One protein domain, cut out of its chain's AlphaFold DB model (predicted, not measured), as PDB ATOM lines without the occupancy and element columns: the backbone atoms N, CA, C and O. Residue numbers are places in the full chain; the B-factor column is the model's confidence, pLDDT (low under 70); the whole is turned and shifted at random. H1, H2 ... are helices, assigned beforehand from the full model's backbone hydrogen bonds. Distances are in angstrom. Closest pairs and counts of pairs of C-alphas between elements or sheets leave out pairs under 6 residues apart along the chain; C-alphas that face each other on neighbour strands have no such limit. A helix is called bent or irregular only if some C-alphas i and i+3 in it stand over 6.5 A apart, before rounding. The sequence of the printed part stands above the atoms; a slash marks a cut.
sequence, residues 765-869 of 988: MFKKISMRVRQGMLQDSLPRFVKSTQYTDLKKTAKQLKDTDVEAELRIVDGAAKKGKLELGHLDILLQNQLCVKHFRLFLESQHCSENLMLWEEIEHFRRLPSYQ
ATOM      1  N   MET A 765     101.667  99.140 165.122       46.38
ATOM      2  CA  MET A 765     102.264 100.387 164.610       46.38
ATOM      3  C   MET A 765     102.360 100.430 163.070       46.38
ATOM      4  O   MET A 765     102.010 101.432 162.443       46.38
ATOM      5  N   PHE A 766     102.743  99.318 162.431       46.97
ATOM      6  CA  PHE A 766     102.889  99.232 160.969       46.97
ATOM      7  C   PHE A 766     101.590  98.910 160.207       46.97
ATOM      8  O   PHE A 766     101.571  98.956 158.977       46.97
ATOM      9  N   LYS A 767     100.476  98.626 160.893       50.22
ATOM     10  CA  LYS A 767      99.188  98.260 160.270       50.22
ATOM     11  C   LYS A 767      98.595  99.420 159.470       50.22
ATOM     12  O   LYS A 767      98.193  99.240 158.321       50.22
ATOM     13  N   LYS A 768      98.635 100.632 160.041       50.38
ATOM     14  CA  LYS A 768      98.212 101.879 159.372       50.38
ATOM     15  C   LYS A 768      99.112 102.214 158.168       50.38
ATOM     16  O   LYS A 768      98.606 102.646 157.135       50.38
ATOM     17  N   ILE A 769     100.419 101.945 158.273       48.75
ATOM     18  CA  ILE A 769     101.398 102.099 157.179       48.75
ATOM     19  C   ILE A 769     101.081 101.132 156.027       48.75
ATOM     20  O   ILE A 769     100.831 101.577 154.908       48.75
ATOM     21  N   SER A 770     101.022  99.825 156.302       54.78
ATOM     22  CA  SER A 770     100.797  98.777 155.293       54.78
ATOM     23  C   SER A 770      99.496  98.989 154.512       54.78
ATOM     24  O   SER A 770      99.488  98.930 153.281       54.78
ATOM     25  N   MET A 771      98.405  99.337 155.207       67.94
ATOM     26  CA  MET A 771      97.126  99.651 154.563       67.94
ATOM     27  C   MET A 771      97.209 100.877 153.644       67.94
ATOM     28  O   MET A 771      96.667 100.838 152.540       67.94
ATOM     29  N   ARG A 772      97.922 101.942 154.040       63.19
ATOM     30  CA  ARG A 772      98.100 103.140 153.201       63.19
ATOM     31  C   ARG A 772      98.917 102.847 151.939       63.19
ATOM     32  O   ARG A 772      98.563 103.336 150.869       63.19
ATOM     33  N   VAL A 773      99.964 102.027 152.043       70.50
ATOM     34  CA  VAL A 773     100.797 101.623 150.893       70.50
ATOM     35  C   VAL A 773     100.002 100.736 149.923       70.50
ATOM     36  O   VAL A 773      99.996 101.000 148.721       70.50
ATOM     37  N   ARG A 774      99.238  99.755 150.430       73.81
ATOM     38  CA  ARG A 774      98.326  98.926 149.612       73.81
ATOM     39  C   ARG A 774      97.248  99.767 148.920       73.81
ATOM     40  O   ARG A 774      97.011  99.575 147.731       73.81
ATOM     41  N   GLN A 775      96.651 100.738 149.617       75.00
ATOM     42  CA  GLN A 775      95.677 101.662 149.027       75.00
ATOM     43  C   GLN A 775      96.296 102.523 147.909       75.00
ATOM     44  O   GLN A 775      95.665 102.717 146.873       75.00
ATOM     45  N   GLY A 776      97.537 102.993 148.077       73.56
ATOM     46  CA  GLY A 776      98.265 103.730 147.038       73.56
ATOM     47  C   GLY A 776      98.537 102.885 145.789       73.56
ATOM     48  O   GLY A 776      98.231 103.310 144.674       73.56
ATOM     49  N   MET A 777      99.027 101.651 145.971       78.75
ATOM     50  CA  MET A 777      99.226 100.701 144.867       78.75
ATOM     51  C   MET A 777      97.911 100.354 144.154       78.75
ATOM     52  O   MET A 777      97.899 100.212 142.933       78.75
ATOM     53  N   LEU A 778      96.797 100.258 144.886       82.75
ATOM     54  CA  LEU A 778      95.466 100.042 144.319       82.75
ATOM     55  C   LEU A 778      94.963 101.240 143.495       82.75
ATOM     56  O   LEU A 778      94.356 101.039 142.447       82.75
ATOM     57  N   GLN A 779      95.182 102.472 143.962       76.94
ATOM     58  CA  GLN A 779      94.612 103.669 143.333       76.94
ATOM     59  C   GLN A 779      95.387 104.147 142.098       76.94
ATOM     60  O   GLN A 779      94.754 104.585 141.139       76.94
ATOM     61  N   ASP A 780      96.720 104.045 142.088       76.00
ATOM     62  CA  ASP A 780      97.540 104.513 140.958       76.00
ATOM     63  C   ASP A 780      98.193 103.376 140.160       76.00
ATOM     64  O   ASP A 780      98.111 103.342 138.931       76.00
ATOM     65  N   SER A 781      98.829 102.420 140.837       80.19
ATOM     66  CA  SER A 781      99.698 101.443 140.171       80.19
ATOM     67  C   SER A 781      98.919 100.321 139.472       80.19
ATOM     68  O   SER A 781      99.187 100.006 138.311       80.19
ATOM     69  N   LEU A 782      97.922  99.739 140.142       81.06
ATOM     70  CA  LEU A 782      97.119  98.628 139.626       81.06
ATOM     71  C   LEU A 782      96.292  98.985 138.369       81.06
ATOM     72  O   LEU A 782      96.338  98.217 137.401       81.06
ATOM     73  N   PRO A 783      95.582 100.134 138.293       83.62
ATOM     74  CA  PRO A 783      94.754 100.471 137.132       83.62
ATOM     75  C   PRO A 783      95.580 100.815 135.884       83.62
ATOM     76  O   PRO A 783      95.057 100.757 134.767       83.62
ATOM     77  N   ARG A 784      96.861 101.175 136.070       83.25
ATOM     78  CA  ARG A 784      97.854 101.326 134.998       83.25
ATOM     79  C   ARG A 784      98.428  99.969 134.580       83.25
ATOM     80  O   ARG A 784      98.446  99.683 133.386       83.25
ATOM     81  N   PHE A 785      98.820  99.116 135.534       84.19
ATOM     82  CA  PHE A 785      99.379  97.786 135.255       84.19
ATOM     83  C   PHE A 785      98.441  96.932 134.400       84.19
ATOM     84  O   PHE A 785      98.860  96.399 133.381       84.19
ATOM     85  N   VAL A 786      97.146  96.887 134.728       84.88
ATOM     86  CA  VAL A 786      96.145  96.101 133.976       84.88
ATOM     87  C   VAL A 786      95.982  96.561 132.507       84.88
ATOM     88  O   VAL A 786      95.422  95.840 131.680       84.88
ATOM     89  N   LYS A 787      96.511  97.740 132.151       83.75
ATOM     90  CA  LYS A 787      96.545  98.297 130.787       83.75
ATOM     91  C   LYS A 787      97.937  98.231 130.136       83.75
ATOM     92  O   LYS A 787      98.073  98.641 128.985       83.75
ATOM     93  N   SER A 788      98.966  97.766 130.847       86.50
ATOM     94  CA  SER A 788     100.359  97.799 130.394       86.50
ATOM     95  C   SER A 788     100.732  96.595 129.523       86.50
ATOM     96  O   SER A 788     100.090  95.541 129.561       86.50
ATOM     97  N   THR A 789     101.817  96.722 128.754       83.44
ATOM     98  CA  THR A 789     102.371  95.610 127.963       83.44
ATOM     99  C   THR A 789     102.753  94.431 128.857       83.44
ATOM    100  O   THR A 789     102.343  93.307 128.566       83.44
ATOM    101  N   GLN A 790     103.399  94.691 130.000       83.62
ATOM    102  CA  GLN A 790     103.861  93.680 130.961       83.62
ATOM    103  C   GLN A 790     102.728  92.780 131.486       83.62
ATOM    104  O   GLN A 790     102.955  91.589 131.706       83.62
ATOM    105  N   TYR A 791     101.508  93.309 131.640       83.75
ATOM    106  CA  TYR A 791     100.320  92.530 132.014       83.75
ATOM    107  C   TYR A 791      99.734  91.732 130.837       83.75
ATOM    108  O   TYR A 791      99.250  90.611 131.019       83.75
ATOM    109  N   THR A 792      99.827  92.240 129.599       83.50
ATOM    110  CA  THR A 792      99.520  91.412 128.415       83.50
ATOM    111  C   THR A 792     100.530  90.281 128.234       83.50
ATOM    112  O   THR A 792     100.147  89.195 127.803       83.50
ATOM    113  N   ASP A 793     101.795  90.501 128.600       84.69
ATOM    114  CA  ASP A 793     102.850  89.489 128.558       84.69
ATOM    115  C   ASP A 793     102.693  88.462 129.683       84.69
ATOM    116  O   ASP A 793     102.749  87.270 129.399       84.69
ATOM    117  N   LEU A 794     102.345  88.882 130.908       85.00
ATOM    118  CA  LEU A 794     101.968  87.982 132.009       85.00
ATOM    119  C   LEU A 794     100.895  86.970 131.570       85.00
ATOM    120  O   LEU A 794     101.031  85.774 131.813       85.00
ATOM    121  N   LYS A 795      99.863  87.421 130.843       83.00
ATOM    122  CA  LYS A 795      98.815  86.537 130.298       83.00
ATOM    123  C   LYS A 795      99.309  85.590 129.207       83.00
ATOM    124  O   LYS A 795      98.796  84.476 129.111       83.00
ATOM    125  N   LYS A 796     100.270  86.005 128.374       84.69
ATOM    126  CA  LYS A 796     100.910  85.115 127.385       84.69
ATOM    127  C   LYS A 796     101.719  84.042 128.116       84.69
ATOM    128  O   LYS A 796     101.561  82.864 127.812       84.69
ATOM    129  N   THR A 797     102.500  84.434 129.123       82.81
ATOM    130  CA  THR A 797     103.324  83.539 129.942       82.81
ATOM    131  C   THR A 797     102.480  82.545 130.745       82.81
ATOM    132  O   THR A 797     102.745  81.351 130.663       82.81
ATOM    133  N   ALA A 798     101.412  82.978 131.426       81.44
ATOM    134  CA  ALA A 798     100.491  82.078 132.134       81.44
ATOM    135  C   ALA A 798      99.867  81.028 131.190       81.44
ATOM    136  O   ALA A 798      99.867  79.833 131.486       81.44
ATOM    137  N   LYS A 799      99.436  81.449 129.991       81.12
ATOM    138  CA  LYS A 799      98.902  80.547 128.952       81.12
ATOM    139  C   LYS A 799      99.938  79.586 128.377       81.12
ATOM    140  O   LYS A 799      99.603  78.441 128.087       81.12
ATOM    141  N   GLN A 800     101.186  80.025 128.219       78.50
ATOM    142  CA  GLN A 800     102.300  79.177 127.782       78.50
ATOM    143  C   GLN A 800     102.675  78.135 128.845       78.50
ATOM    144  O   GLN A 800     102.960  76.991 128.497       78.50
ATOM    145  N   LEU A 801     102.614  78.506 130.128       76.81
ATOM    146  CA  LEU A 801     102.821  77.612 131.273       76.81
ATOM    147  C   LEU A 801     101.624  76.682 131.549       76.81
ATOM    148  O   LEU A 801     101.777  75.716 132.290       76.81
ATOM    149  N   LYS A 802     100.462  76.939 130.927       75.25
ATOM    150  CA  LYS A 802      99.171  76.266 131.176       75.25
ATOM    151  C   LYS A 802      98.691  76.370 132.630       75.25
ATOM    152  O   LYS A 802      98.011  75.472 133.119       75.25
ATOM    153  N   ASP A 803      99.026  77.470 133.295       74.44
ATOM    154  CA  ASP A 803      98.604  77.743 134.668       74.44
ATOM    155  C   ASP A 803      97.119  78.159 134.677       74.44
ATOM    156  O   ASP A 803      96.759  79.290 134.331       74.44
ATOM    157  N   THR A 804      96.243  77.196 134.976       74.38
ATOM    158  CA  THR A 804      94.781  77.374 134.950       74.38
ATOM    159  C   THR A 804      94.289  78.326 136.023       74.38
ATOM    160  O   THR A 804      93.300  79.031 135.807       74.38
ATOM    161  N   ASP A 805      94.985  78.353 137.150       74.31
ATOM    162  CA  ASP A 805      94.540  79.015 138.365       74.31
ATOM    163  C   ASP A 805      94.901  80.498 138.253       74.31
ATOM    164  O   ASP A 805      94.029  81.356 138.395       74.31
ATOM    165  N   VAL A 806      96.117  80.800 137.778       77.25
ATOM    166  CA  VAL A 806      96.510  82.158 137.370       77.25
ATOM    167  C   VAL A 806      95.645  82.680 136.219       77.25
ATOM    168  O   VAL A 806      95.277  83.858 136.223       77.25
ATOM    169  N   GLU A 807      95.254  81.862 135.229       78.44
ATOM    170  CA  GLU A 807      94.331  82.364 134.196       78.44
ATOM    171  C   GLU A 807      92.921  82.640 134.754       78.44
ATOM    172  O   GLU A 807      92.266  83.583 134.304       78.44
ATOM    173  N   ALA A 808      92.443  81.877 135.742       78.69
ATOM    174  CA  ALA A 808      91.177  82.154 136.422       78.69
ATOM    175  C   ALA A 808      91.247  83.451 137.252       78.69
ATOM    176  O   ALA A 808      90.394  84.328 137.093       78.69
ATOM    177  N   GLU A 809      92.297  83.622 138.054       81.25
ATOM    178  CA  GLU A 809      92.583  84.827 138.838       81.25
ATOM    179  C   GLU A 809      92.660  86.090 137.963       81.25
ATOM    180  O   GLU A 809      91.963  87.081 138.206       81.25
ATOM    181  N   LEU A 810      93.431  86.046 136.871       81.94
ATOM    182  CA  LEU A 810      93.570  87.171 135.941       81.94
ATOM    183  C   LEU A 810      92.260  87.497 135.198       81.94
ATOM    184  O   LEU A 810      92.046  88.649 134.815       81.94
ATOM    185  N   ARG A 811      91.345  86.529 135.021       81.75
ATOM    186  CA  ARG A 811      89.991  86.791 134.488       81.75
ATOM    187  C   ARG A 811      89.107  87.541 135.492       81.75
ATOM    188  O   ARG A 811      88.287  88.352 135.058       81.75
ATOM    189  N   ILE A 812      89.284  87.329 136.800       81.75
ATOM    190  CA  ILE A 812      88.590  88.093 137.854       81.75
ATOM    191  C   ILE A 812      89.087  89.545 137.846       81.75
ATOM    192  O   ILE A 812      88.275  90.468 137.737       81.75
ATOM    193  N   VAL A 813      90.411  89.754 137.848       83.12
ATOM    194  CA  VAL A 813      91.033  91.093 137.771       83.12
ATOM    195  C   VAL A 813      90.618  91.834 136.488       83.12
ATOM    196  O   VAL A 813      90.247  93.008 136.546       83.12
ATOM    197  N   ASP A 814      90.567  91.151 135.338       82.38
ATOM    198  CA  ASP A 814      90.034  91.714 134.087       82.38
ATOM    199  C   ASP A 814      88.555  92.110 134.181       82.38
ATOM    200  O   ASP A 814      88.151  93.140 133.633       82.38
ATOM    201  N   GLY A 815      87.731  91.293 134.841       81.44
ATOM    202  CA  GLY A 815      86.309  91.567 135.045       81.44
ATOM    203  C   GLY A 815      86.071  92.799 135.920       81.44
ATOM    204  O   GLY A 815      85.190  93.604 135.619       81.44
ATOM    205  N   ALA A 816      86.886  92.971 136.961       81.12
ATOM    206  CA  ALA A 816      86.881  94.125 137.854       81.12
ATOM    207  C   ALA A 816      87.360  95.406 137.148       81.12
ATOM    208  O   ALA A 816      86.675  96.434 137.165       81.12
ATOM    209  N   ALA A 817      88.484  95.328 136.429       83.44
ATOM    210  CA  ALA A 817      89.054  96.453 135.694       83.44
ATOM    211  C   ALA A 817      88.145  96.959 134.563       83.44
ATOM    212  O   ALA A 817      87.980  98.168 134.407       83.44
ATOM    213  N   LYS A 818      87.484  96.060 133.815       82.12
ATOM    214  CA  LYS A 818      86.484  96.433 132.793       82.12
ATOM    215  C   LYS A 818      85.254  97.133 133.377       82.12
ATOM    216  O   LYS A 818      84.620  97.915 132.679       82.12
ATOM    217  N   LYS A 819      84.922  96.868 134.645       80.56
ATOM    218  CA  LYS A 819      83.840  97.535 135.392       80.56
ATOM    219  C   LYS A 819      84.293  98.820 136.100       80.56
ATOM    220  O   LYS A 819      83.472  99.462 136.744       80.56
ATOM    221  N   GLY A 820      85.582  99.174 136.034       74.88
ATOM    222  CA  GLY A 820      86.155 100.318 136.752       74.88
ATOM    223  C   GLY A 820      86.180 100.171 138.280       74.88
ATOM    224  O   GLY A 820      86.436 101.152 138.971       74.88
ATOM    225  N   LYS A 821      85.916  98.971 138.815       80.31
ATOM    226  CA  LYS A 821      85.830  98.688 140.256       80.31
ATOM    227  C   LYS A 821      86.951  97.744 140.671       80.31
ATOM    228  O   LYS A 821      86.751  96.539 140.756       80.31
ATOM    229  N   LEU A 822      88.143  98.303 140.870       83.62
ATOM    230  CA  LEU A 822      89.276  97.598 141.470       83.62
ATOM    231  C   LEU A 822      89.275  97.841 142.985       83.62
ATOM    232  O   LEU A 822      89.050  98.956 143.445       83.62
ATOM    233  N   GLU A 823      89.543  96.784 143.746       85.06
ATOM    234  CA  GLU A 823      89.472  96.737 145.218       85.06
ATOM    235  C   GLU A 823      90.670  95.941 145.764       85.06
ATOM    236  O   GLU A 823      91.281  95.193 144.997       85.06
ATOM    237  N   LEU A 824      90.998  96.041 147.064       80.81
ATOM    238  CA  LEU A 824      92.220  95.427 147.624       80.81
ATOM    239  C   LEU A 824      92.355  93.925 147.327       80.81
ATOM    240  O   LEU A 824      93.457  93.491 147.015       80.81
ATOM    241  N   GLY A 825      91.266  93.149 147.325       79.94
ATOM    242  CA  GLY A 825      91.326  91.719 146.987       79.94
ATOM    243  C   GLY A 825      91.902  91.432 145.588       79.94
ATOM    244  O   GLY A 825      92.576  90.429 145.389       79.94
ATOM    245  N   HIS A 826      91.724  92.349 144.631       84.56
ATOM    246  CA  HIS A 826      92.283  92.238 143.277       84.56
ATOM    247  C   HIS A 826      93.782  92.569 143.228       84.56
ATOM    248  O   HIS A 826      94.495  92.060 142.366       84.56
ATOM    249  N   LEU A 827      94.258  93.413 144.149       82.69
ATOM    250  CA  LEU A 827      95.685  93.651 144.357       82.69
ATOM    251  C   LEU A 827      96.322  92.444 145.059       82.69
ATOM    252  O   LEU A 827      97.383  91.989 144.646       82.69
ATOM    253  N   ASP A 828      95.649  91.889 146.068       80.50
ATOM    254  CA  ASP A 828      96.148  90.766 146.862       80.50
ATOM    255  C   ASP A 828      96.363  89.504 146.019       80.50
ATOM    256  O   ASP A 828      97.395  88.859 146.174       80.50
ATOM    257  N   ILE A 829      95.469  89.206 145.069       82.69
ATOM    258  CA  ILE A 829      95.653  88.141 144.063       82.69
ATOM    259  C   ILE A 829      97.006  88.288 143.338       82.69
ATOM    260  O   ILE A 829      97.794  87.344 143.256       82.69
ATOM    261  N   LEU A 830      97.330  89.496 142.863       79.69
ATOM    262  CA  LEU A 830      98.595  89.749 142.165       79.69
ATOM    263  C   LEU A 830      99.819  89.746 143.090       79.69
ATOM    264  O   LEU A 830     100.926  89.522 142.606       79.69
ATOM    265  N   LEU A 831      99.631  90.009 144.386       81.44
ATOM    266  CA  LEU A 831     100.693  90.044 145.395       81.44
ATOM    267  C   LEU A 831     100.932  88.692 146.094       81.44
ATOM    268  O   LEU A 831     101.971  88.505 146.727       81.44
ATOM    269  N   GLN A 832      99.997  87.745 145.984       77.50
ATOM    270  CA  GLN A 832     100.142  86.376 146.485       77.50
ATOM    271  C   GLN A 832     100.879  85.479 145.482       77.50
ATOM    272  O   GLN A 832     101.714  84.666 145.884       77.50
ATOM    273  N   ASN A 833     100.629  85.642 144.177       80.12
ATOM    274  CA  ASN A 833     101.260  84.814 143.152       80.12
ATOM    275  C   ASN A 833     102.613  85.382 142.671       80.12
ATOM    276  O   ASN A 833     102.691  86.484 142.127       80.12
ATOM    277  N   GLN A 834     103.687  84.595 142.795       78.69
ATOM    278  CA  GLN A 834     105.055  85.001 142.431       78.69
ATOM    279  C   GLN A 834     105.236  85.361 140.942       78.69
ATOM    280  O   GLN A 834     106.075  86.204 140.615       78.69
ATOM    281  N   LEU A 835     104.462  84.767 140.025       78.69
ATOM    282  CA  LEU A 835     104.505  85.137 138.604       78.69
ATOM    283  C   LEU A 835     103.888  86.525 138.382       78.69
ATOM    284  O   LEU A 835     104.455  87.349 137.660       78.69
ATOM    285  N   CYS A 836     102.774  86.808 139.061       80.50
ATOM    286  CA  CYS A 836     102.117  88.109 139.042       80.50
ATOM    287  C   CYS A 836     103.013  89.197 139.656       80.50
ATOM    288  O   CYS A 836     103.267  90.201 138.988       80.50
ATOM    289  N   VAL A 837     103.585  88.960 140.846       82.50
ATOM    290  CA  VAL A 837     104.555  89.865 141.497       82.50
ATOM    291  C   VAL A 837     105.732  90.177 140.573       82.50
ATOM    292  O   VAL A 837     106.091  91.340 140.412       82.50
ATOM    293  N   LYS A 838     106.312  89.169 139.907       83.50
ATOM    294  CA  LYS A 838     107.454  89.361 138.998       83.50
ATOM    295  C   LYS A 838     107.130  90.310 137.838       83.50
ATOM    296  O   LYS A 838     107.918  91.210 137.552       83.50
ATOM    297  N   HIS A 839     105.987  90.133 137.174       83.00
ATOM    298  CA  HIS A 839     105.577  91.016 136.074       83.00
ATOM    299  C   HIS A 839     105.109  92.394 136.567       83.00
ATOM    300  O   HIS A 839     105.324  93.392 135.876       83.00
ATOM    301  N   PHE A 840     104.525  92.472 137.767       83.62
ATOM    302  CA  PHE A 840     104.150  93.733 138.405       83.62
ATOM    303  C   PHE A 840     105.387  94.556 138.782       83.62
ATOM    304  O   PHE A 840     105.457  95.731 138.431       83.62
ATOM    305  N   ARG A 841     106.417  93.944 139.384       81.69
ATOM    306  CA  ARG A 841     107.675  94.622 139.734       81.69
ATOM    307  C   ARG A 841     108.366  95.216 138.502       81.69
ATOM    308  O   ARG A 841     108.674  96.403 138.520       81.69
ATOM    309  N   LEU A 842     108.487  94.453 137.409       82.69
ATOM    310  CA  LEU A 842     109.027  94.945 136.128       82.69
ATOM    311  C   LEU A 842     108.238  96.142 135.567       82.69
ATOM    312  O   LEU A 842     108.818  97.056 134.981       82.69
ATOM    313  N   PHE A 843     106.914  96.163 135.749       85.44
ATOM    314  CA  PHE A 843     106.097  97.323 135.391       85.44
ATOM    315  C   PHE A 843     106.403  98.535 136.286       85.44
ATOM    316  O   PHE A 843     106.646  99.618 135.755       85.44
ATOM    317  N   LEU A 844     106.451  98.371 137.612       79.81
ATOM    318  CA  LEU A 844     106.732  99.476 138.537       79.81
ATOM    319  C   LEU A 844     108.155 100.035 138.382       79.81
ATOM    320  O   LEU A 844     108.348 101.245 138.473       79.81
ATOM    321  N   GLU A 845     109.139  99.181 138.097       77.94
ATOM    322  CA  GLU A 845     110.502  99.579 137.722       77.94
ATOM    323  C   GLU A 845     110.479 100.441 136.448       77.94
ATOM    324  O   GLU A 845     111.033 101.539 136.441       77.94
ATOM    325  N   SER A 846     109.731 100.028 135.413       76.44
ATOM    326  CA  SER A 846     109.541 100.808 134.173       76.44
ATOM    327  C   SER A 846     108.721 102.102 134.331       76.44
ATOM    328  O   SER A 846     108.533 102.842 133.365       76.44
ATOM    329  N   GLN A 847     108.198 102.372 135.528       72.81
ATOM    330  CA  GLN A 847     107.446 103.580 135.886       72.81
ATOM    331  C   GLN A 847     108.097 104.348 137.052       72.81
ATOM    332  O   GLN A 847     107.497 105.287 137.574       72.81
ATOM    333  N   HIS A 848     109.309 103.953 137.465       66.69
ATOM    334  CA  HIS A 848     110.045 104.506 138.607       66.69
ATOM    335  C   HIS A 848     109.246 104.533 139.929       66.69
ATOM    336  O   HIS A 848     109.485 105.384 140.773       66.69
ATOM    337  N   CYS A 849     108.299 103.612 140.140       65.50
ATOM    338  CA  CYS A 849     107.411 103.599 141.313       65.50
ATOM    339  C   CYS A 849     107.417 102.272 142.099       65.50
ATOM    340  O   CYS A 849     106.526 102.014 142.913       65.50
ATOM    341  N   SER A 850     108.450 101.442 141.901       69.81
ATOM    342  CA  SER A 850     108.667 100.177 142.628       69.81
ATOM    343  C   SER A 850     108.850 100.351 144.138       69.81
ATOM    344  O   SER A 850     108.640  99.401 144.887       69.81
ATOM    345  N   GLU A 851     109.156 101.566 144.598       62.84
ATOM    346  CA  GLU A 851     109.329 101.953 146.004       62.84
ATOM    347  C   GLU A 851     108.157 101.505 146.902       62.84
ATOM    348  O   GLU A 851     108.380 100.983 147.994       62.84
ATOM    349  N   ASN A 852     106.911 101.628 146.425       66.31
ATOM    350  CA  ASN A 852     105.722 101.198 147.175       66.31
ATOM    351  C   ASN A 852     105.626  99.670 147.315       66.31
ATOM    352  O   ASN A 852     105.216  99.175 148.364       66.31
ATOM    353  N   LEU A 853     106.017  98.923 146.276       72.56
ATOM    354  CA  LEU A 853     106.037  97.461 146.326       72.56
ATOM    355  C   LEU A 853     107.174  96.972 147.222       72.56
ATOM    356  O   LEU A 853     106.922  96.130 148.071       72.56
ATOM    357  N   MET A 854     108.376  97.549 147.113       62.94
ATOM    358  CA  MET A 854     109.504  97.211 147.991       62.94
ATOM    359  C   MET A 854     109.169  97.461 149.468       62.94
ATOM    360  O   MET A 854     109.428  96.606 150.310       62.94
ATOM    361  N   LEU A 855     108.526  98.592 149.791       55.38
ATOM    362  CA  LEU A 855     108.092  98.894 151.158       55.38
ATOM    363  C   LEU A 855     107.035  97.900 151.671       55.38
ATOM    364  O   LEU A 855     107.079  97.508 152.835       55.38
ATOM    365  N   TRP A 856     106.095  97.467 150.825       69.62
ATOM    366  CA  TRP A 856     105.118  96.443 151.205       69.62
ATOM    367  C   TRP A 856     105.746  95.047 151.344       69.62
ATOM    368  O   TRP A 856     105.453  94.348 152.313       69.62
ATOM    369  N   GLU A 857     106.636  94.662 150.426       65.44
ATOM    370  CA  GLU A 857     107.373  93.394 150.465       65.44
ATOM    371  C   GLU A 857     108.237  93.297 151.729       65.44
ATOM    372  O   GLU A 857     108.212  92.259 152.385       65.44
ATOM    373  N   GLU A 858     108.914  94.374 152.141       57.72
ATOM    374  CA  GLU A 858     109.711  94.402 153.376       57.72
ATOM    375  C   GLU A 858     108.825  94.324 154.638       57.72
ATOM    376  O   GLU A 858     109.161  93.611 155.584       57.72
ATOM    377  N   ILE A 859     107.652  94.976 154.652       58.66
ATOM    378  CA  ILE A 859     106.688  94.883 155.769       58.66
ATOM    379  C   ILE A 859     106.089  93.471 155.880       58.66
ATOM    380  O   ILE A 859     105.924  92.955 156.988       58.66
ATOM    381  N   GLU A 860     105.769  92.816 154.764       64.50
ATOM    382  CA  GLU A 860     105.307  91.426 154.786       64.50
ATOM    383  C   GLU A 860     106.443  90.431 155.062       64.50
ATOM    384  O   GLU A 860     106.210  89.429 155.732       64.50
ATOM    385  N   HIS A 861     107.682  90.710 154.648       60.66
ATOM    386  CA  HIS A 861     108.849  89.913 155.036       60.66
ATOM    387  C   HIS A 861     109.089  90.001 156.551       60.66
ATOM    388  O   HIS A 861     109.207  88.971 157.214       60.66
ATOM    389  N   PHE A 862     109.026  91.209 157.122       53.03
ATOM    390  CA  PHE A 862     109.049  91.450 158.568       53.03
ATOM    391  C   PHE A 862     107.947  90.671 159.310       53.03
ATOM    392  O   PHE A 862     108.226  90.049 160.331       53.03
ATOM    393  N   ARG A 863     106.720  90.611 158.768       56.44
ATOM    394  CA  ARG A 863     105.602  89.821 159.334       56.44
ATOM    395  C   ARG A 863     105.767  88.297 159.225       56.44
ATOM    396  O   ARG A 863     104.976  87.575 159.828       56.44
ATOM    397  N   ARG A 864     106.743  87.796 158.457       53.66
ATOM    398  CA  ARG A 864     106.927  86.363 158.138       53.66
ATOM    399  C   ARG A 864     108.260  85.778 158.630       53.66
ATOM    400  O   ARG A 864     108.482  84.579 158.477       53.66
ATOM    401  N   LEU A 865     109.157  86.591 159.193       48.22
ATOM    402  CA  LEU A 865     110.484  86.163 159.648       48.22
ATOM    403  C   LEU A 865     110.481  85.660 161.107       48.22
ATOM    404  O   LEU A 865     110.096  86.415 161.996       48.22
ATOM    405  N   PRO A 866     111.033  84.463 161.403       44.06
ATOM    406  CA  PRO A 866     111.205  83.988 162.783       44.06
ATOM    407  C   PRO A 866     112.288  84.713 163.602       44.06
ATOM    408  O   PRO A 866     112.390  84.479 164.802       44.06
ATOM    409  N   SER A 867     113.142  85.549 162.991       41.00
ATOM    410  CA  SER A 867     114.013  86.467 163.743       41.00
ATOM    411  C   SER A 867     114.491  87.666 162.914       41.00
ATOM    412  O   SER A 867     114.690  87.588 161.700       41.00
ATOM    413  N   TYR A 868     114.751  88.773 163.611       42.03
ATOM    414  CA  TYR A 868     115.129  90.077 163.054       42.03
ATOM    415  C   TYR A 868     116.512  90.117 162.356       42.03
ATOM    416  O   TYR A 868     116.795  91.022 161.572       42.03
ATOM    417  N   GLN A 869     117.380  89.123 162.583       40.22
ATOM    418  CA  GLN A 869     118.784  89.123 162.123       40.22
ATOM    419  C   GLN A 869     118.976  88.975 160.598       40.22
ATOM    420  O   GLN A 869     120.099  89.083 160.095       40.22
TER     421      GLN A 869
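What this domain is: This is residues 765 to 869 of the 988 residues of the protein "G protein signaling regulator" of Pythium insidiosum (UniProt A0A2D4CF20). One long helix, H1, runs along one side of the domain, and four shorter helices, H2 to H5, form a small group set crosswise to it near its last residues. H6 folds back over the first half of H1 and touches no other helix, and after it the tail, residues 864 to 869, sticks out. The printed part has 105 residues with six named helices, H1 to H6 in chain order, and no named strand: the class is all helix. The whole is compact, with a radius of gyration of the C-alphas of 14.1 A and spans of 39 by 28 by 24 A.

How they stand to each other: H1, residues 765 to 785, has a kink of 37 degrees near residue 779. With residues 774 to 782 alone it touches H4, residues 824 to 832, about perpendicular at 89 degrees; their closest C-alphas, Leu 778 and Leu 827, are 6.4 A apart. H1 only just touches H5, residues 834 to 845, with 3 pairs of C-alphas within 8 A, the closest being Phe 785 and Phe 843 at 6.7 A. H6, residues 851 to 862, touches H1 at a steep tilt of 42 degrees, opposite ways, closest at the C-alphas of Val 773 and Asn 852, 6.2 A. H4 and H5 touch only at the corner, at Leu 830 and Cys 836, C-alphas 5.0 A apart. H5 touches H2, residues 789 to 801, at a shallow tilt of 20 degrees, opposite ways, with the C-alphas of His 839 and Gln 790 closest at 6.0 A. H2 and H3, residues 804 to 818, form a hairpin at 28 degrees, their closest C-alphas, Ala 798 and Glu 807, 6.5 A apart. H3 and H4 form another at 31 degrees, with Val 813 and His 826 closest, C-alphas 5.8 A apart. H3 and H5 are only just apart, at 8.3 A. The helix packing is part aligned, part crossed: 3 of 6 tilted pairs that touch are shallow. Each O i to N i+4 pair is within hydrogen-bond range in H2, H3, H5 and H6, against 13 of 17 in H1 and 4 of 5 in H4.

Where its parts are: H1 begins at C-alpha 765, (102.264, 100.387, 164.610), and measures 29.6 A; it is irregular, only just, with C-alphas 765 and 768 6.8 A apart. H3 measures 20.9 A and H2 18.3 A. H6 ends at C-alpha 862, (109.049, 91.450, 158.568).

The domain as a whole: The C-alphas of Lys 819 and Gln 869, the two farthest apart, are 44.8 A apart. The printed part has no cut, and the five links are tight. Mean pLDDT of the printed part is 73.8; residues 765 to 772, 848 to 852 and 854 to 869 are under 70.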